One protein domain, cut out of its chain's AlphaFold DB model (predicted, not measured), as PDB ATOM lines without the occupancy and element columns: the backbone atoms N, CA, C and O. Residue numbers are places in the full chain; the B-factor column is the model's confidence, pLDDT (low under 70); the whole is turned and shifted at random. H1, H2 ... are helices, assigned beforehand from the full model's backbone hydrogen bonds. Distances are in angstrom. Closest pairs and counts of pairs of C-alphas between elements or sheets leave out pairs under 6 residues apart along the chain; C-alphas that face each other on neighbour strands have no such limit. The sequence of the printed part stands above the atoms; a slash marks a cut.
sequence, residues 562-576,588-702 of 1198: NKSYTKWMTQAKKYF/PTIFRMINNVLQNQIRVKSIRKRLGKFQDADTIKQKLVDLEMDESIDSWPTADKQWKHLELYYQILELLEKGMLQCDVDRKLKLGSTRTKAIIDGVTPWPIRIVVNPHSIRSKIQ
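What this domain is: This is residues 562 to 576 and 588 to 702 of the 1198 residues of the protein "DOD-type homing endonuclease domain-containing protein" of Candidatus Thorarchaeota archaeon SMTZ1-45 (UniProt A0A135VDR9). Two long helices, H2 and H5, run along a loose rod of helices: the last residues of H5 meet H2 partway along, H6 packs on H5 near that meeting and H7 on H6, while H8 packs on residues 642 to 646 of H5 and H3 on H8. H1 meets the first residues of H2 at one end of the rod; H4 and H9 lie at the other. The printed part has 130 residues with nine named helices, H1 to H9, and no named strand: all helix, loose, with a radius of gyration of the C-alphas of 18.5 A and spans of 65 by 26 by 21 A.

Where its parts are: Find C-alpha 565 at (-43.990, 43.285, -60.336); there H1 begins, running to residue 575. Beyond the cut, H2, residues 589 to 611, runs 33.1 A. Next come H3, residues 617 to 625, and H4, residues 630 to 633. H5 runs 27.0 A from residue 639 to 657. Then read H6, 662 to 668, H7, 673 to 680, H8, 686 to 692, and H9, 695 to 702, ending at C-alpha 702, (-50.796, -4.911, -35.319).

How they stand to each other: Start at the hub, H5, which touches H2, H3, H6 and H8. Its residues 653 to 657 touch H2 at a steep tilt of 48 degrees, opposite ways; the closest C-alphas, of Gln 601 and Glu 657, are 5.3 A apart. H8 touches H5 about perpendicular, at 78 degrees, closest at C-alphas 642 and 687, 7.0 A. Every O i to N i+4 pair is within hydrogen-bond range in H1, H2, H3, H5, H6, H7 and H8, and 3 of 4 in H9; H4 is too short for one.

The domain as a whole: Residues 577 to 587 are not printed; C-alphas 576 and 588 are 9.8 A apart. The links printed whole are tight. Look for pLDDT under 70 at residues 624, 628 to 639, 679 to 680 and 682 to 702.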
ATOM      1  N   ASN A 562     -41.364  38.499 -58.606       87.38
ATOM      2  CA  ASN A 562     -42.212  38.190 -59.761       87.38
ATOM      3  C   ASN A 562     -41.874  39.110 -60.951       87.38
ATOM      4  O   ASN A 562     -41.920  40.335 -60.838       87.38
ATOM      5  N   LYS A 563     -41.639  38.529 -62.139       87.38
ATOM      6  CA  LYS A 563     -41.362  39.260 -63.397       87.38
ATOM      7  C   LYS A 563     -42.414  40.329 -63.760       87.38
ATOM      8  O   LYS A 563     -42.114  41.268 -64.488       87.38
ATOM      9  N   SER A 564     -43.638  40.205 -63.246       87.31
ATOM     10  CA  SER A 564     -44.772  41.120 -63.446       87.31
ATOM     11  C   SER A 564     -44.815  42.288 -62.452       87.31
ATOM     12  O   SER A 564     -45.633  43.194 -62.626       87.31
ATOM     13  N   TYR A 565     -43.969  42.291 -61.415       88.75
ATOM     14  CA  TYR A 565     -43.990  43.285 -60.336       88.75
ATOM     15  C   TYR A 565     -43.899  44.724 -60.856       88.75
ATOM     16  O   TYR A 565     -44.681  45.586 -60.457       88.75
ATOM     17  N   THR A 566     -43.018  44.972 -61.825       88.31
ATOM     18  CA  THR A 566     -42.854  46.276 -62.488       88.31
ATOM     19  C   THR A 566     -44.133  46.738 -63.198       88.31
ATOM     20  O   THR A 566     -44.523  47.903 -63.078       88.31
ATOM     21  N   LYS A 567     -44.848  45.825 -63.874       88.25
ATOM     22  CA  LYS A 567     -46.143  46.086 -64.532       88.25
ATOM     23  C   LYS A 567     -47.230  46.414 -63.502       88.25
ATOM     24  O   LYS A 567     -47.991  47.362 -63.696       88.25
ATOM     25  N   TRP A 568     -47.271  45.693 -62.382       90.75
ATOM     26  CA  TRP A 568     -48.224  45.928 -61.290       90.75
ATOM     27  C   TRP A 568     -47.963  47.241 -60.539       90.75
ATOM     28  O   TRP A 568     -48.896  48.017 -60.329       90.75
ATOM     29  N   MET A 569     -46.704  47.547 -60.218       90.38
ATOM     30  CA  MET A 569     -46.311  48.837 -59.642       90.38
ATOM     31  C   MET A 569     -46.589  49.999 -60.597       90.38
ATOM     32  O   MET A 569     -47.027  51.060 -60.161       90.38
ATOM     33  N   THR A 570     -46.436  49.798 -61.909       88.56
ATOM     34  CA  THR A 570     -46.821  50.799 -62.917       88.56
ATOM     35  C   THR A 570     -48.335  51.043 -62.932       88.56
ATOM     36  O   THR A 570     -48.761  52.194 -63.028       88.56
ATOM     37  N   GLN A 571     -49.167  50.007 -62.766       85.38
ATOM     38  CA  GLN A 571     -50.619  50.176 -62.605       85.38
ATOM     39  C   GLN A 571     -50.972  50.924 -61.309       85.38
ATOM     40  O   GLN A 571     -51.769  51.860 -61.348       85.38
ATOM     41  N   ALA A 572     -50.343  50.582 -60.180       85.88
ATOM     42  CA  ALA A 572     -50.527  51.301 -58.917       85.88
ATOM     43  C   ALA A 572     -50.100  52.776 -59.020       85.88
ATOM     44  O   ALA A 572     -50.820  53.668 -58.579       85.88
ATOM     45  N   LYS A 573     -48.975  53.050 -59.689       90.00
ATOM     46  CA  LYS A 573     -48.479  54.404 -59.963       90.00
ATOM     47  C   LYS A 573     -49.411  55.198 -60.883       90.00
ATOM     48  O   LYS A 573     -49.555  56.398 -60.682       90.00
ATOM     49  N   LYS A 574     -50.085  54.557 -61.850       84.06
ATOM     50  CA  LYS A 574     -51.154  55.194 -62.645       84.06
ATOM     51  C   LYS A 574     -52.392  55.518 -61.793       84.06
ATOM     52  O   LYS A 574     -52.947  56.599 -61.951       84.06
ATOM     53  N   TYR A 575     -52.786  54.632 -60.875       83.44
ATOM     54  CA  TYR A 575     -53.919  54.833 -59.957       83.44
ATOM     55  C   TYR A 575     -53.675  55.988 -58.976       83.44
ATOM     56  O   TYR A 575     -54.416  56.964 -59.002       83.44
ATOM     57  N   PHE A 576     -52.575  55.960 -58.215       82.75
ATOM     58  CA  PHE A 576     -52.213  57.035 -57.275       82.75
ATOM     59  C   PHE A 576     -51.813  58.367 -57.945       82.75
ATOM     60  O   PHE A 576     -51.634  59.360 -57.247       82.75
ATOM     61  N   PRO A 588     -56.054  48.484 -59.045       81.75
ATOM     62  CA  PRO A 588     -54.867  47.878 -59.645       81.75
ATOM     63  C   PRO A 588     -54.640  46.417 -59.246       81.75
ATOM     64  O   PRO A 588     -54.773  46.052 -58.077       81.75
ATOM     65  N   THR A 589     -54.178  45.605 -60.204       81.44
ATOM     66  CA  THR A 589     -53.943  44.154 -60.043       81.44
ATOM     67  C   THR A 589     -53.135  43.798 -58.791       81.44
ATOM     68  O   THR A 589     -53.354  42.742 -58.199       81.44
ATOM     69  N   ILE A 590     -52.226  44.681 -58.363       82.06
ATOM     70  CA  ILE A 590     -51.371  44.472 -57.194       82.06
ATOM     71  C   ILE A 590     -52.159  44.270 -55.892       82.06
ATOM     72  O   ILE A 590     -51.786  43.409 -55.106       82.06
ATOM     73  N   PHE A 591     -53.280  44.975 -55.688       83.38
ATOM     74  CA  PHE A 591     -54.097  44.833 -54.477       83.38
ATOM     75  C   PHE A 591     -54.705  43.425 -54.392       83.38
ATOM     76  O   PHE A 591     -54.655  42.781 -53.345       83.38
ATOM     77  N   ARG A 592     -55.174  42.889 -55.530       82.75
ATOM     78  CA  ARG A 592     -55.640  41.497 -55.639       82.75
ATOM     79  C   ARG A 592     -54.511  40.495 -55.375       82.75
ATOM     80  O   ARG A 592     -54.732  39.503 -54.689       82.75
ATOM     81  N   MET A 593     -53.301  40.750 -55.882       83.69
ATOM     82  CA  MET A 593     -52.155  39.858 -55.654       83.69
ATOM     83  C   MET A 593     -51.688  39.862 -54.196       83.69
ATOM     84  O   MET A 593     -51.433  38.792 -53.651       83.69
ATOM     85  N   ILE A 594     -51.643  41.020 -53.533       82.31
ATOM     86  CA  ILE A 594     -51.280  41.099 -52.113       82.31
ATOM     87  C   ILE A 594     -52.340  40.410 -51.240       82.31
ATOM     88  O   ILE A 594     -51.978  39.650 -50.345       82.31
ATOM     89  N   ASN A 595     -53.634  40.562 -51.543       78.88
ATOM     90  CA  ASN A 595     -54.690  39.820 -50.841       78.88
ATOM     91  C   ASN A 595     -54.565  38.296 -51.035       78.88
ATOM     92  O   ASN A 595     -54.734  37.546 -50.073       78.88
ATOM     93  N   ASN A 596     -54.189  37.822 -52.229       77.44
ATOM     94  CA  ASN A 596     -53.892  36.401 -52.458       77.44
ATOM     95  C   ASN A 596     -52.683  35.921 -51.630       77.44
ATOM     96  O   ASN A 596     -52.718  34.827 -51.063       77.44
ATOM     97  N   VAL A 597     -51.626  36.735 -51.516       81.00
ATOM     98  CA  VAL A 597     -50.455  36.421 -50.680       81.00
ATOM     99  C   VAL A 597     -50.814  36.401 -49.191       81.00
ATOM    100  O   VAL A 597     -50.431  35.461 -48.499       81.00
ATOM    101  N   LEU A 598     -51.602  37.362 -48.703       81.94
ATOM    102  CA  LEU A 598     -52.119  37.378 -47.329       81.94
ATOM    103  C   LEU A 598     -52.920  36.110 -47.007       81.94
ATOM    104  O   LEU A 598     -52.679  35.473 -45.983       81.94
ATOM    105  N   GLN A 599     -53.825  35.694 -47.898       77.62
ATOM    106  CA  GLN A 599     -54.584  34.449 -47.738       77.62
ATOM    107  C   GLN A 599     -53.668  33.216 -47.696       77.62
ATOM    108  O   GLN A 599     -53.864  32.330 -46.861       77.62
ATOM    109  N   ASN A 600     -52.615  33.175 -48.518       77.88
ATOM    110  CA  ASN A 600     -51.609  32.113 -48.458       77.88
ATOM    111  C   ASN A 600     -50.807  32.141 -47.146       77.88
ATOM    112  O   ASN A 600     -50.666  31.098 -46.513       77.88
ATOM    113  N   GLN A 601     -50.355  33.304 -46.670       83.25
ATOM    114  CA  GLN A 601     -49.668  33.433 -45.378       83.25
ATOM    115  C   GLN A 601     -50.566  33.017 -44.197       83.25
ATOM    116  O   GLN A 601     -50.093  32.360 -43.268       83.25
ATOM    117  N   ILE A 602     -51.868  33.329 -44.229       81.00
ATOM    118  CA  ILE A 602     -52.850  32.872 -43.227       81.00
ATOM    119  C   ILE A 602     -52.992  31.340 -43.265       81.00
ATOM    120  O   ILE A 602     -52.951  30.691 -42.214       81.00
ATOM    121  N   ARG A 603     -53.082  30.738 -44.460       77.50
ATOM    122  CA  ARG A 603     -53.095  29.273 -44.637       77.50
ATOM    123  C   ARG A 603     -51.809  28.627 -44.111       77.50
ATOM    124  O   ARG A 603     -51.900  27.680 -43.333       77.50
ATOM    125  N   VAL A 604     -50.630  29.165 -44.436       81.75
ATOM    126  CA  VAL A 604     -49.329  28.674 -43.937       81.75
ATOM    127  C   VAL A 604     -49.242  28.770 -42.410       81.75
ATOM    128  O   VAL A 604     -48.866  27.791 -41.766       81.75
ATOM    129  N   LYS A 605     -49.671  29.882 -41.800       83.12
ATOM    130  CA  LYS A 605     -49.745  30.024 -40.332       83.12
ATOM    131  C   LYS A 605     -50.708  29.008 -39.705       83.12
ATOM    132  O   LYS A 605     -50.384  28.410 -38.681       83.12
ATOM    133  N   SER A 606     -51.854  28.744 -40.338       78.25
ATOM    134  CA  SER A 606     -52.808  27.701 -39.921       78.25
ATOM    135  C   SER A 606     -52.238  26.278 -40.051       78.25
ATOM    136  O   SER A 606     -52.531  25.416 -39.220       78.25
ATOM    137  N   ILE A 607     -51.403  26.024 -41.064       76.81
ATOM    138  CA  ILE A 607     -50.684  24.757 -41.248       76.81
ATOM    139  C   ILE A 607     -49.595  24.609 -40.177       76.81
ATOM    140  O   ILE A 607     -49.618  23.627 -39.439       76.81
ATOM    141  N   ARG A 608     -48.709  25.597 -39.988       81.25
ATOM    142  CA  ARG A 608     -47.681  25.549 -38.931       81.25
ATOM    143  C   ARG A 608     -48.277  25.449 -37.525       81.25
ATOM    144  O   ARG A 608     -47.767  24.673 -36.726       81.25
ATOM    145  N   LYS A 609     -49.399  26.119 -37.227       81.56
ATOM    146  CA  LYS A 609     -50.114  25.948 -35.945       81.56
ATOM    147  C   LYS A 609     -50.609  24.507 -35.737       81.56
ATOM    148  O   LYS A 609     -50.597  24.032 -34.608       81.56
ATOM    149  N   ARG A 610     -50.999  23.802 -36.809       75.38
ATOM    150  CA  ARG A 610     -51.364  22.370 -36.778       75.38
ATOM    151  C   ARG A 610     -50.152  21.430 -36.704       75.38
ATOM    152  O   ARG A 610     -50.278  20.352 -36.137       75.38
ATOM    153  N   LEU A 611     -48.992  21.834 -37.226       74.38
ATOM    154  CA  LEU A 611     -47.721  21.105 -37.084       74.38
ATOM    155  C   LEU A 611     -47.077  21.309 -35.695       74.38
ATOM    156  O   LEU A 611     -46.373  20.432 -35.203       74.38
ATOM    157  N   GLY A 612     -47.337  22.430 -35.018       81.00
ATOM    158  CA  GLY A 612     -46.971  22.655 -33.616       81.00
ATOM    159  C   GLY A 612     -45.461  22.587 -33.352       81.00
ATOM    160  O   GLY A 612     -44.733  23.542 -33.621       81.00
ATOM    161  N   LYS A 613     -44.992  21.462 -32.791       73.56
ATOM    162  CA  LYS A 613     -43.562  21.210 -32.520       73.56
ATOM    163  C   LYS A 613     -42.787  20.670 -33.735       73.56
ATOM    164  O   LYS A 613     -41.576  20.540 -33.643       73.56
ATOM    165  N   PHE A 614     -43.449  20.337 -34.843       76.75
ATOM    166  CA  PHE A 614     -42.823  19.824 -36.069       76.75
ATOM    167  C   PHE A 614     -42.510  20.981 -37.037       76.75
ATOM    168  O   PHE A 614     -43.200  21.171 -38.041       76.75
ATOM    169  N   GLN A 615     -41.536  21.824 -36.684       73.06
ATOM    170  CA  GLN A 615     -41.278  23.085 -37.402       73.06
ATOM    171  C   GLN A 615     -40.449  22.912 -38.683       73.06
ATOM    172  O   GLN A 615     -40.578  23.726 -39.595       73.06
ATOM    173  N   ASP A 616     -39.701  21.816 -38.780       80.56
ATOM    174  CA  ASP A 616     -38.827  21.445 -39.893       80.56
ATOM    175  C   ASP A 616     -38.855  19.918 -40.131       80.56
ATOM    176  O   ASP A 616     -39.465  19.153 -39.373       80.56
ATOM    177  N   ALA A 617     -38.225  19.478 -41.224       74.31
ATOM    178  CA  ALA A 617     -38.180  18.071 -41.621       74.31
ATOM    179  C   ALA A 617     -37.270  17.218 -40.719       74.31
ATOM    180  O   ALA A 617     -37.543  16.033 -40.532       74.31
ATOM    181  N   ASP A 618     -36.226  17.798 -40.129       78.25
ATOM    182  CA  ASP A 618     -35.226  17.046 -39.366       78.25
ATOM    183  C   ASP A 618     -35.699  16.763 -37.930       78.25
ATOM    184  O   ASP A 618     -35.462  15.682 -37.401       78.25
ATOM    185  N   THR A 619     -36.533  17.635 -37.355       79.81
ATOM    186  CA  THR A 619     -37.328  17.369 -36.143       79.81
ATOM    187  C   THR A 619     -38.340  16.231 -36.351       79.81
ATOM    188  O   THR A 619     -38.726  15.554 -35.394       79.81
ATOM    189  N   ILE A 620     -38.789  15.996 -37.590       75.75
ATOM    190  CA  ILE A 620     -39.628  14.839 -37.947       75.75
ATOM    191  C   ILE A 620     -38.776  13.577 -38.110       75.75
ATOM    192  O   ILE A 620     -39.192  12.537 -37.604       75.75
ATOM    193  N   LYS A 621     -37.597  13.665 -38.750       75.50
ATOM    194  CA  LYS A 621     -36.615  12.566 -38.816       75.50
ATOM    195  C   LYS A 621     -36.241  12.109 -37.405       75.50
ATOM    196  O   LYS A 621     -36.561  10.982 -37.047       75.50
ATOM    197  N   GLN A 622     -35.715  13.008 -36.568       77.06
ATOM    198  CA  GLN A 622     -35.304  12.712 -35.192       77.06
ATOM    199  C   GLN A 622     -36.414  12.031 -34.385       77.06
ATOM    200  O   GLN A 622     -36.172  11.015 -33.751       77.06
ATOM    201  N   LYS A 623     -37.662  12.507 -34.466       75.38
ATOM    202  CA  LYS A 623     -38.772  11.867 -33.743       75.38
ATOM    203  C   LYS A 623     -39.235  10.522 -34.299       75.38
ATOM    204  O   LYS A 623     -39.996   9.842 -33.618       75.38
ATOM    205  N   LEU A 624     -38.841  10.144 -35.512       69.81
ATOM    206  CA  LEU A 624     -39.033   8.787 -36.023       69.81
ATOM    207  C   LEU A 624     -37.907   7.852 -35.546       69.81
ATOM    208  O   LEU A 624     -38.207   6.698 -35.230       69.81
ATOM    209  N   VAL A 625     -36.689   8.377 -35.342       72.62
ATOM    210  CA  VAL A 625     -35.623   7.709 -34.568       72.62
ATOM    211  C   VAL A 625     -36.077   7.481 -33.118       72.62
ATOM    212  O   VAL A 625     -36.097   6.346 -32.649       72.62
ATOM    213  N   ASP A 626     -36.551   8.534 -32.437       73.25
ATOM    214  CA  ASP A 626     -37.025   8.504 -31.038       73.25
ATOM    215  C   ASP A 626     -38.230   7.557 -30.811       73.25
ATOM    216  O   ASP A 626     -38.598   7.275 -29.669       73.25
ATOM    217  N   LEU A 627     -38.887   7.100 -31.886       73.12
ATOM    218  CA  LEU A 627     -40.008   6.150 -31.865       73.12
ATOM    219  C   LEU A 627     -39.586   4.693 -32.143       73.12
ATOM    220  O   LEU A 627     -40.464   3.846 -32.321       73.12
ATOM    221  N   GLU A 628     -38.279   4.408 -32.182       64.31
ATOM    222  CA  GLU A 628     -37.687   3.087 -32.462       64.31
ATOM    223  C   GLU A 628     -38.114   2.505 -33.828       64.31
ATOM    224  O   GLU A 628     -38.171   1.292 -34.016       64.31
ATOM    225  N   MET A 629     -38.441   3.364 -34.804       60.56
ATOM    226  CA  MET A 629     -38.854   2.929 -36.147       60.56
ATOM    227  C   MET A 629     -37.708   2.900 -37.169       60.56
ATOM    228  O   MET A 629     -37.896   2.368 -38.265       60.56
ATOM    229  N   ASP A 630     -36.545   3.449 -36.820       51.09
ATOM    230  CA  ASP A 630     -35.473   3.831 -37.749       51.09
ATOM    231  C   ASP A 630     -34.941   2.665 -38.597       51.09
ATOM    232  O   ASP A 630     -35.031   2.706 -39.823       51.09
ATOM    233  N   GLU A 631     -34.540   1.556 -37.958       53.75
ATOM    234  CA  GLU A 631     -34.048   0.341 -38.641       53.75
ATOM    235  C   GLU A 631     -35.071  -0.265 -39.624       53.75
ATOM    236  O   GLU A 631     -34.706  -1.014 -40.531       53.75
ATOM    237  N   SER A 632     -36.361   0.064 -39.476       56.72
ATOM    238  CA  SER A 632     -37.402  -0.336 -40.425       56.72
ATOM    239  C   SER A 632     -37.623   0.679 -41.549       56.72
ATOM    240  O   SER A 632     -37.985   0.269 -42.649       56.72
ATOM    241  N   ILE A 633     -37.400   1.976 -41.316       56.47
ATOM    242  CA  ILE A 633     -37.718   3.050 -42.270       56.47
ATOM    243  C   ILE A 633     -36.779   3.008 -43.474       56.47
ATOM    244  O   ILE A 633     -37.262   3.048 -44.607       56.47
ATOM    245  N   ASP A 634     -35.477   2.827 -43.261       58.06
ATOM    246  CA  ASP A 634     -34.500   2.713 -44.356       58.06
ATOM    247  C   ASP A 634     -34.702   1.448 -45.210       58.06
ATOM    248  O   ASP A 634     -34.312   1.405 -46.378       58.06
ATOM    249  N   SER A 635     -35.402   0.434 -44.681       55.25
ATOM    250  CA  SER A 635     -35.807  -0.751 -45.450       55.25
ATOM    251  C   SER A 635     -37.006  -0.509 -46.384       55.25
ATOM    252  O   SER A 635     -37.308  -1.350 -47.234       55.25
ATOM    253  N   TRP A 636     -37.727   0.615 -46.254       62.84
ATOM    254  CA  TRP A 636     -38.940   0.872 -47.034       62.84
ATOM    255  C   TRP A 636     -38.605   1.329 -48.466       62.84
ATOM    256  O   TRP A 636     -38.046   2.417 -48.631       62.84
ATOM    257  N   PRO A 637     -39.089   0.641 -49.528       50.66
ATOM    258  CA  PRO A 637     -38.819   0.986 -50.940       50.66
ATOM    259  C   PRO A 637     -39.333   2.355 -51.435       50.66
ATOM    260  O   PRO A 637     -39.386   2.606 -52.637       50.66
ATOM    261  N   THR A 638     -39.786   3.234 -50.536       65.19
ATOM    262  CA  THR A 638     -40.232   4.598 -50.850       65.19
ATOM    263  C   THR A 638     -39.802   5.656 -49.826       65.19
ATOM    264  O   THR A 638     -40.188   6.811 -50.012       65.19
ATOM    265  N   ALA A 639     -39.018   5.327 -48.786       65.94
ATOM    266  CA  ALA A 639     -38.633   6.274 -47.726       65.94
ATOM    267  C   ALA A 639     -38.023   7.560 -48.303       65.94
ATOM    268  O   ALA A 639     -38.558   8.651 -48.121       65.94
ATOM    269  N   ASP A 640     -37.004   7.393 -49.139       71.12
ATOM    270  CA  ASP A 640     -36.312   8.432 -49.899       71.12
ATOM    271  C   ASP A 640     -37.266   9.366 -50.686       71.12
ATOM    272  O   ASP A 640     -37.120  10.590 -50.713       71.12
ATOM    273  N   LYS A 641     -38.337   8.799 -51.261       72.31
ATOM    274  CA  LYS A 641     -39.378   9.530 -52.004       72.31
ATOM    275  C   LYS A 641     -40.350  10.273 -51.080       72.31
ATOM    276  O   LYS A 641     -40.851  11.331 -51.456       72.31
ATOM    277  N   GLN A 642     -40.611   9.751 -49.879       73.69
ATOM    278  CA  GLN A 642     -41.404  10.434 -48.850       73.69
ATOM    279  C   GLN A 642     -40.612  11.565 -48.180       73.69
ATOM    280  O   GLN A 642     -41.191  12.621 -47.927       73.69
ATOM    281  N   TRP A 643     -39.304  11.399 -47.965       78.56
ATOM    282  CA  TRP A 643     -38.421  12.461 -47.469       78.56
ATOM    283  C   TRP A 643     -38.312  13.613 -48.467       78.56
ATOM    284  O   TRP A 643     -38.619  14.749 -48.112       78.56
ATOM    285  N   LYS A 644     -38.062  13.317 -49.749       78.44
ATOM    286  CA  LYS A 644     -38.068  14.325 -50.827       78.44
ATOM    287  C   LYS A 644     -39.429  15.025 -50.978       78.44
ATOM    288  O   LYS A 644     -39.480  16.207 -51.304       78.44
ATOM    289  N   HIS A 645     -40.547  14.348 -50.690       77.06
ATOM    290  CA  HIS A 645     -41.866  14.994 -50.591       77.06
ATOM    291  C   HIS A 645     -42.033  15.878 -49.343       77.06
ATOM    292  O   HIS A 645     -42.732  16.889 -49.417       77.06
ATOM    293  N   LEU A 646     -41.436  15.513 -48.205       80.06
ATOM    294  CA  LEU A 646     -41.499  16.286 -46.964       80.06
ATOM    295  C   LEU A 646     -40.659  17.566 -47.058       80.06
ATOM    296  O   LEU A 646     -41.134  18.641 -46.709       80.06
ATOM    297  N   GLU A 647     -39.443  17.468 -47.583       83.19
ATOM    298  CA  GLU A 647     -38.544  18.610 -47.781       83.19
ATOM    299  C   GLU A 647     -39.154  19.612 -48.774       83.19
ATOM    300  O   GLU A 647     -39.247  20.803 -48.475       83.19
ATOM    301  N   LEU A 648     -39.720  19.122 -49.884       83.06
ATOM    302  CA  LEU A 648     -40.493  19.934 -50.830       83.06
ATOM    303  C   LEU A 648     -41.718  20.608 -50.177       83.06
ATOM    304  O   LEU A 648     -42.031  21.756 -50.484       83.06
ATOM    305  N   TYR A 649     -42.411  19.920 -49.262       85.44
ATOM    306  CA  TYR A 649     -43.550  20.475 -48.521       85.44
ATOM    307  C   TYR A 649     -43.133  21.664 -47.641       85.44
ATOM    308  O   TYR A 649     -43.786  22.707 -47.683       85.44
ATOM    309  N   TYR A 650     -42.022  21.554 -46.904       86.75
ATOM    310  CA  TYR A 650     -41.499  22.672 -46.110       86.75
ATOM    311  C   TYR A 650     -40.990  23.828 -46.987       86.75
ATOM    312  O   TYR A 650     -41.310  24.979 -46.687       86.75
ATOM    313  N   GLN A 651     -40.315  23.546 -48.109       89.06
ATOM    314  CA  GLN A 651     -39.894  24.571 -49.080       89.06
ATOM    315  C   GLN A 651     -41.086  25.362 -49.649       89.06
ATOM    316  O   GLN A 651     -41.031  26.588 -49.735       89.06
ATOM    317  N   ILE A 652     -42.196  24.692 -49.987       86.56
ATOM    318  CA  ILE A 652     -43.432  25.360 -50.432       86.56
ATOM    319  C   ILE A 652     -43.969  26.295 -49.340       86.56
ATOM    320  O   ILE A 652     -44.286  27.450 -49.628       86.56
ATOM    321  N   LEU A 653     -44.058  25.827 -48.089       87.44
ATOM    322  CA  LEU A 653     -44.538  26.651 -46.973       87.44
ATOM    323  C   LEU A 653     -43.635  27.871 -46.730       87.44
ATOM    324  O   LEU A 653     -44.149  28.960 -46.484       87.44
ATOM    325  N   GLU A 654     -42.315  27.714 -46.833       89.50
ATOM    326  CA  GLU A 654     -41.342  28.795 -46.651       89.50
ATOM    327  C   GLU A 654     -41.433  29.868 -47.751       89.50
ATOM    328  O   GLU A 654     -41.456  31.063 -47.453       89.50
ATOM    329  N   LEU A 655     -41.537  29.469 -49.024       88.88
ATOM    330  CA  LEU A 655     -41.657  30.415 -50.142       88.88
ATOM    331  C   LEU A 655     -42.994  31.179 -50.113       88.88
ATOM    332  O   LEU A 655     -43.030  32.378 -50.402       88.88
ATOM    333  N   LEU A 656     -44.084  30.518 -49.709       86.25
ATOM    334  CA  LEU A 656     -45.383  31.166 -49.491       86.25
ATOM    335  C   LEU A 656     -45.364  32.105 -48.272       86.25
ATOM    336  O   LEU A 656     -45.962  33.178 -48.321       86.25
ATOM    337  N   GLU A 657     -44.652  31.753 -47.197       86.81
ATOM    338  CA  GLU A 657     -44.466  32.630 -46.033       86.81
ATOM    339  C   GLU A 657     -43.674  33.896 -46.394       86.81
ATOM    340  O   GLU A 657     -44.103  35.001 -46.055       86.81
ATOM    341  N   LYS A 658     -42.604  33.751 -47.190       86.69
ATOM    342  CA  LYS A 658     -41.830  34.851 -47.804       86.69
ATOM    343  C   LYS A 658     -42.635  35.705 -48.798       86.69
ATOM    344  O   LYS A 658     -42.128  36.705 -49.310       86.69
ATOM    345  N   GLY A 659     -43.894  35.355 -49.052       86.25
ATOM    346  CA  GLY A 659     -44.841  36.172 -49.799       86.25
ATOM    347  C   GLY A 659     -44.836  35.940 -51.310       86.25
ATOM    348  O   GLY A 659     -45.264  36.820 -52.052       86.25
ATOM    349  N   MET A 660     -44.343  34.792 -51.787       88.38
ATOM    350  CA  MET A 660     -44.468  34.424 -53.200       88.38
ATOM    351  C   MET A 660     -45.909  34.024 -53.553       88.38
ATOM    352  O   MET A 660     -46.637  33.448 -52.740       88.38
ATOM    353  N   LEU A 661     -46.322  34.282 -54.797       86.44
ATOM    354  CA  LEU A 661     -47.573  33.742 -55.335       86.44
ATOM    355  C   LEU A 661     -47.405  32.256 -55.669       86.44
ATOM    356  O   LEU A 661     -46.331  31.819 -56.082       86.44
ATOM    357  N   GLN A 662     -48.491  31.485 -55.560       85.19
ATOM    358  CA  GLN A 662     -48.482  30.040 -55.819       85.19
ATOM    359  C   GLN A 662     -47.869  29.689 -57.187       85.19
ATOM    360  O   GLN A 662     -47.014  28.815 -57.257       85.19
ATOM    361  N   CYS A 663     -48.225  30.423 -58.247       83.69
ATOM    362  CA  CYS A 663     -47.704  30.205 -59.600       83.69
ATOM    363  C   CYS A 663     -46.191  30.462 -59.749       83.69
ATOM    364  O   CYS A 663     -45.567  29.954 -60.681       83.69
ATOM    365  N   ASP A 664     -45.588  31.249 -58.855       85.50
ATOM    366  CA  ASP A 664     -44.141  31.461 -58.840       85.50
ATOM    367  C   ASP A 664     -43.432  30.404 -57.994       85.50
ATOM    368  O   ASP A 664     -42.323  30.013 -58.344       85.50
ATOM    369  N   VAL A 665     -44.077  29.887 -56.942       86.44
ATOM    370  CA  VAL A 665     -43.614  28.695 -56.208       86.44
ATOM    371  C   VAL A 665     -43.627  27.469 -57.127       86.44
ATOM    372  O   VAL A 665     -42.618  26.773 -57.214       86.44
ATOM    373  N   ASP A 666     -44.709  27.277 -57.890       85.50
ATOM    374  CA  ASP A 666     -44.822  26.269 -58.952       85.50
ATOM    375  C   ASP A 666     -43.637  26.365 -59.926       85.50
ATOM    376  O   ASP A 666     -42.920  25.389 -60.148       85.50
ATOM    377  N   ARG A 667     -43.357  27.568 -60.452       86.56
ATOM    378  CA  ARG A 667     -42.247  27.797 -61.390       86.56
ATOM    379  C   ARG A 667     -40.865  27.590 -60.748       86.56
ATOM    380  O   ARG A 667     -40.000  26.983 -61.373       86.56
ATOM    381  N   LYS A 668     -40.647  28.084 -59.525       88.00
ATOM    382  CA  LYS A 668     -39.350  28.062 -58.814       88.00
ATOM    383  C   LYS A 668     -38.963  26.655 -58.344       88.00
ATOM    384  O   LYS A 668     -37.779  26.346 -58.310       88.00
ATOM    385  N   LEU A 669     -39.947  25.798 -58.056       88.25
ATOM    386  CA  LEU A 669     -39.756  24.394 -57.663       88.25
ATOM    387  C   LEU A 669     -40.034  23.381 -58.799       88.25
ATOM    388  O   LEU A 669     -39.989  22.176 -58.562       88.25
ATOM    389  N   LYS A 670     -40.321  23.850 -60.026       87.62
ATOM    390  CA  LYS A 670     -40.697  23.030 -61.202       87.62
ATOM    391  C   LYS A 670     -41.869  22.063 -60.928       87.62
ATOM    392  O   LYS A 670     -41.821  20.883 -61.277       87.62
ATOM    393  N   LEU A 671     -42.931  22.561 -60.293       82.06
ATOM    394  CA  LEU A 671     -44.125  21.793 -59.924       82.06
ATOM    395  C   LEU A 671     -45.329  22.135 -60.808       82.06
ATOM    396  O   LEU A 671     -45.535  23.282 -61.194       82.06
ATOM    397  N   GLY A 672     -46.176  21.134 -61.063       78.62
ATOM    398  CA  GLY A 672     -47.524  21.358 -61.588       78.62
ATOM    399  C   GLY A 672     -48.447  21.928 -60.507       78.62
ATOM    400  O   GLY A 672     -48.435  21.455 -59.366       78.62
ATOM    401  N   SER A 673     -49.282  22.901 -60.876       72.50
ATOM    402  CA  SER A 673     -50.094  23.710 -59.948       72.50
ATOM    403  C   SER A 673     -51.031  22.907 -59.038       72.50
ATOM    404  O   SER A 673     -51.272  23.297 -57.893       72.50
ATOM    405  N   THR A 674     -51.515  21.746 -59.491       72.81
ATOM    406  CA  THR A 674     -52.295  20.786 -58.688       72.81
ATOM    407  C   THR A 674     -51.529  20.242 -57.482       72.81
ATOM    408  O   THR A 674     -52.136  20.006 -56.437       72.81
ATOM    409  N   ARG A 675     -50.205  20.069 -57.582       71.31
ATOM    410  CA  ARG A 675     -49.361  19.488 -56.524       71.31
ATOM    411  C   ARG A 675     -49.140  20.479 -55.382       71.31
ATOM    412  O   ARG A 675     -49.359  20.133 -54.224       71.31
ATOM    413  N   THR A 676     -48.808  21.727 -55.711       74.88
ATOM    414  CA  THR A 676     -48.700  22.825 -54.737       74.88
ATOM    415  C   THR A 676     -50.068  23.175 -54.153       74.88
ATOM    416  O   THR A 676     -50.177  23.389 -52.947       74.88
ATOM    417  N   LYS A 677     -51.141  23.142 -54.961       74.19
ATOM    418  CA  LYS A 677     -52.512  23.341 -54.470       74.19
ATOM    419  C   LYS A 677     -52.907  22.300 -53.423       74.19
ATOM    420  O   LYS A 677     -53.365  22.683 -52.355       74.19
ATOM    421  N   ALA A 678     -52.684  21.008 -53.681       72.06
ATOM    422  CA  ALA A 678     -52.980  19.947 -52.712       72.06
ATOM    423  C   ALA A 678     -52.250  20.161 -51.370       72.06
ATOM    424  O   ALA A 678     -52.814  19.932 -50.300       72.06
ATOM    425  N   ILE A 679     -51.012  20.655 -51.426       68.38
ATOM    426  CA  ILE A 679     -50.193  20.990 -50.257       68.38
ATOM    427  C   ILE A 679     -50.765  22.196 -49.484       68.38
ATOM    428  O   ILE A 679     -50.910  22.118 -48.261       68.38
ATOM    429  N   ILE A 680     -51.167  23.263 -50.183       67.38
ATOM    430  CA  ILE A 680     -51.821  24.455 -49.607       67.38
ATOM    431  C   ILE A 680     -53.197  24.124 -49.005       67.38
ATOM    432  O   ILE A 680     -53.542  24.626 -47.935       67.38
ATOM    433  N   ASP A 681     -53.976  23.266 -49.664       70.19
ATOM    434  CA  ASP A 681     -55.301  22.819 -49.218       70.19
ATOM    435  C   ASP A 681     -55.218  21.754 -48.092       70.19
ATOM    436  O   ASP A 681     -56.232  21.219 -47.646       70.19
ATOM    437  N   GLY A 682     -54.016  21.491 -47.559       61.16
ATOM    438  CA  GLY A 682     -53.815  20.776 -46.296       61.16
ATOM    439  C   GLY A 682     -53.567  19.272 -46.411       61.16
ATOM    440  O   GLY A 682     -53.652  18.573 -45.397       61.16
ATOM    441  N   VAL A 683     -53.229  18.750 -47.596       66.69
ATOM    442  CA  VAL A 683     -52.797  17.352 -47.760       66.69
ATOM    443  C   VAL A 683     -51.423  17.171 -47.108       66.69
ATOM    444  O   VAL A 683     -50.379  17.338 -47.734       66.69
ATOM    445  N   THR A 684     -51.421  16.817 -45.821       67.12
ATOM    446  CA  THR A 684     -50.193  16.542 -45.064       67.12
ATOM    447  C   THR A 684     -49.434  15.349 -45.660       67.12
ATOM    448  O   THR A 684     -50.064  14.304 -45.888       67.12
ATOM    449  N   PRO A 685     -48.107  15.467 -45.885       69.06
ATOM    450  CA  PRO A 685     -47.228  14.359 -46.245       69.06
ATOM    451  C   PRO A 685     -47.376  13.164 -45.308       69.06
ATOM    452  O   PRO A 685     -47.665  13.318 -44.120       69.06
ATOM    453  N   TRP A 686     -47.155  11.959 -45.835       63.25
ATOM    454  CA  TRP A 686     -47.365  10.734 -45.067       63.25
ATOM    455  C   TRP A 686     -46.502  10.646 -43.789       63.25
ATOM    456  O   TRP A 686     -47.099  10.347 -42.756       63.25
ATOM    457  N   PRO A 687     -45.200  11.023 -43.772       64.94
ATOM    458  CA  PRO A 687     -44.395  11.053 -42.541       64.94
ATOM    459  C   PRO A 687     -45.013  11.887 -41.409       64.94
ATOM    460  O   PRO A 687     -45.105  11.416 -40.279       64.94
ATOM    461  N   ILE A 688     -45.549  13.079 -41.712       64.94
ATOM    462  CA  ILE A 688     -46.240  13.933 -40.725       64.94
ATOM    463  C   ILE A 688     -47.437  13.200 -40.103       64.94
ATOM    464  O   ILE A 688     -47.670  13.307 -38.901       64.94
ATOM    465  N   ARG A 689     -48.180  12.408 -40.889       67.00
ATOM    466  CA  ARG A 689     -49.315  11.624 -40.371       67.00
ATOM    467  C   ARG A 689     -48.874  10.514 -39.415       67.00
ATOM    468  O   ARG A 689     -49.642  10.198 -38.510       67.00
ATOM    469  N   ILE A 690     -47.665   9.965 -39.579       63.38
ATOM    470  CA  ILE A 690     -47.095   8.978 -38.651       63.38
ATOM    471  C   ILE A 690     -46.856   9.625 -37.286       63.38
ATOM    472  O   ILE A 690     -47.418   9.177 -36.290       63.38
ATOM    473  N   VAL A 691     -46.078  10.710 -37.239       59.16
ATOM    474  CA  VAL A 691     -45.635  11.291 -35.957       59.16
ATOM    475  C   VAL A 691     -46.736  12.092 -35.245       59.16
ATOM    476  O   VAL A 691     -46.683  12.266 -34.030       59.16
ATOM    477  N   VAL A 692     -47.766  12.545 -35.972       59.09
ATOM    478  CA  VAL A 692     -48.960  13.189 -35.389       59.09
ATOM    479  C   VAL A 692     -49.999  12.168 -34.894       59.09
ATOM    480  O   VAL A 692     -50.740  12.475 -33.963       59.09
ATOM    481  N   ASN A 693     -50.068  10.954 -35.460       60.88
ATOM    482  CA  ASN A 693     -50.981   9.901 -34.990       60.88
ATOM    483  C   ASN A 693     -50.343   8.492 -35.044       60.88
ATOM    484  O   ASN A 693     -50.731   7.657 -35.870       60.88
ATOM    485  N   PRO A 694     -49.409   8.181 -34.124       55.12
ATOM    486  CA  PRO A 694     -48.737   6.881 -34.095       55.12
ATOM    487  C   PRO A 694     -49.683   5.719 -33.747       55.12
ATOM    488  O   PRO A 694     -49.417   4.576 -34.119       55.12
ATOM    489  N   HIS A 695     -50.816   5.966 -33.078       49.91
ATOM    490  CA  HIS A 695     -51.805   4.922 -32.775       49.91
ATOM    491  C   HIS A 695     -52.555   4.437 -34.025       49.91
ATOM    492  O   HIS A 695     -52.777   3.236 -34.163       49.91
ATOM    493  N   SER A 696     -52.848   5.324 -34.985       50.75
ATOM    494  CA  SER A 696     -53.442   4.951 -36.281       50.75
ATOM    495  C   SER A 696     -52.520   4.096 -37.168       50.75
ATOM    496  O   SER A 696     -52.962   3.626 -38.221       50.75
ATOM    497  N   ILE A 697     -51.249   3.926 -36.789       52.91
ATOM    498  CA  ILE A 697     -50.268   3.120 -37.525       52.91
ATOM    499  C   ILE A 697     -49.794   1.920 -36.704       52.91
ATOM    500  O   ILE A 697     -49.696   0.838 -37.276       52.91
ATOM    501  N   ARG A 698     -49.664   2.021 -35.370       45.50
ATOM    502  CA  ARG A 698     -49.566   0.824 -34.514       45.50
ATOM    503  C   ARG A 698     -50.760  -0.111 -34.725       45.50
ATOM    504  O   ARG A 698     -50.534  -1.308 -34.841       45.50
ATOM    505  N   SER A 699     -51.981   0.403 -34.906       45.59
ATOM    506  CA  SER A 699     -53.134  -0.438 -35.268       45.59
ATOM    507  C   SER A 699     -52.979  -1.122 -36.634       45.59
ATOM    508  O   SER A 699     -53.276  -2.307 -36.744       45.59
ATOM    509  N   LYS A 700     -52.447  -0.428 -37.654       48.34
ATOM    510  CA  LYS A 700     -52.189  -1.002 -38.990       48.34
ATOM    511  C   LYS A 700     -51.056  -2.033 -39.016       48.34
ATOM    512  O   LYS A 700     -51.121  -2.979 -39.794       48.34
ATOM    513  N   ILE A 701     -50.047  -1.874 -38.164       49.00
ATOM    514  CA  ILE A 701     -48.951  -2.841 -38.017       49.00
ATOM    515  C   ILE A 701     -49.438  -4.053 -37.200       49.00
ATOM    516  O   ILE A 701     -49.253  -5.194 -37.612       49.00
ATOM    517  N   GLN A 702     -50.183  -3.834 -36.110       43.56
ATOM    518  CA  GLN A 702     -50.796  -4.911 -35.319       43.56
ATOM    519  C   GLN A 702     -51.870  -5.703 -36.092       43.56
ATOM    520  O   GLN A 702     -52.121  -6.867 -35.761       43.56
TER     521      GLN A 702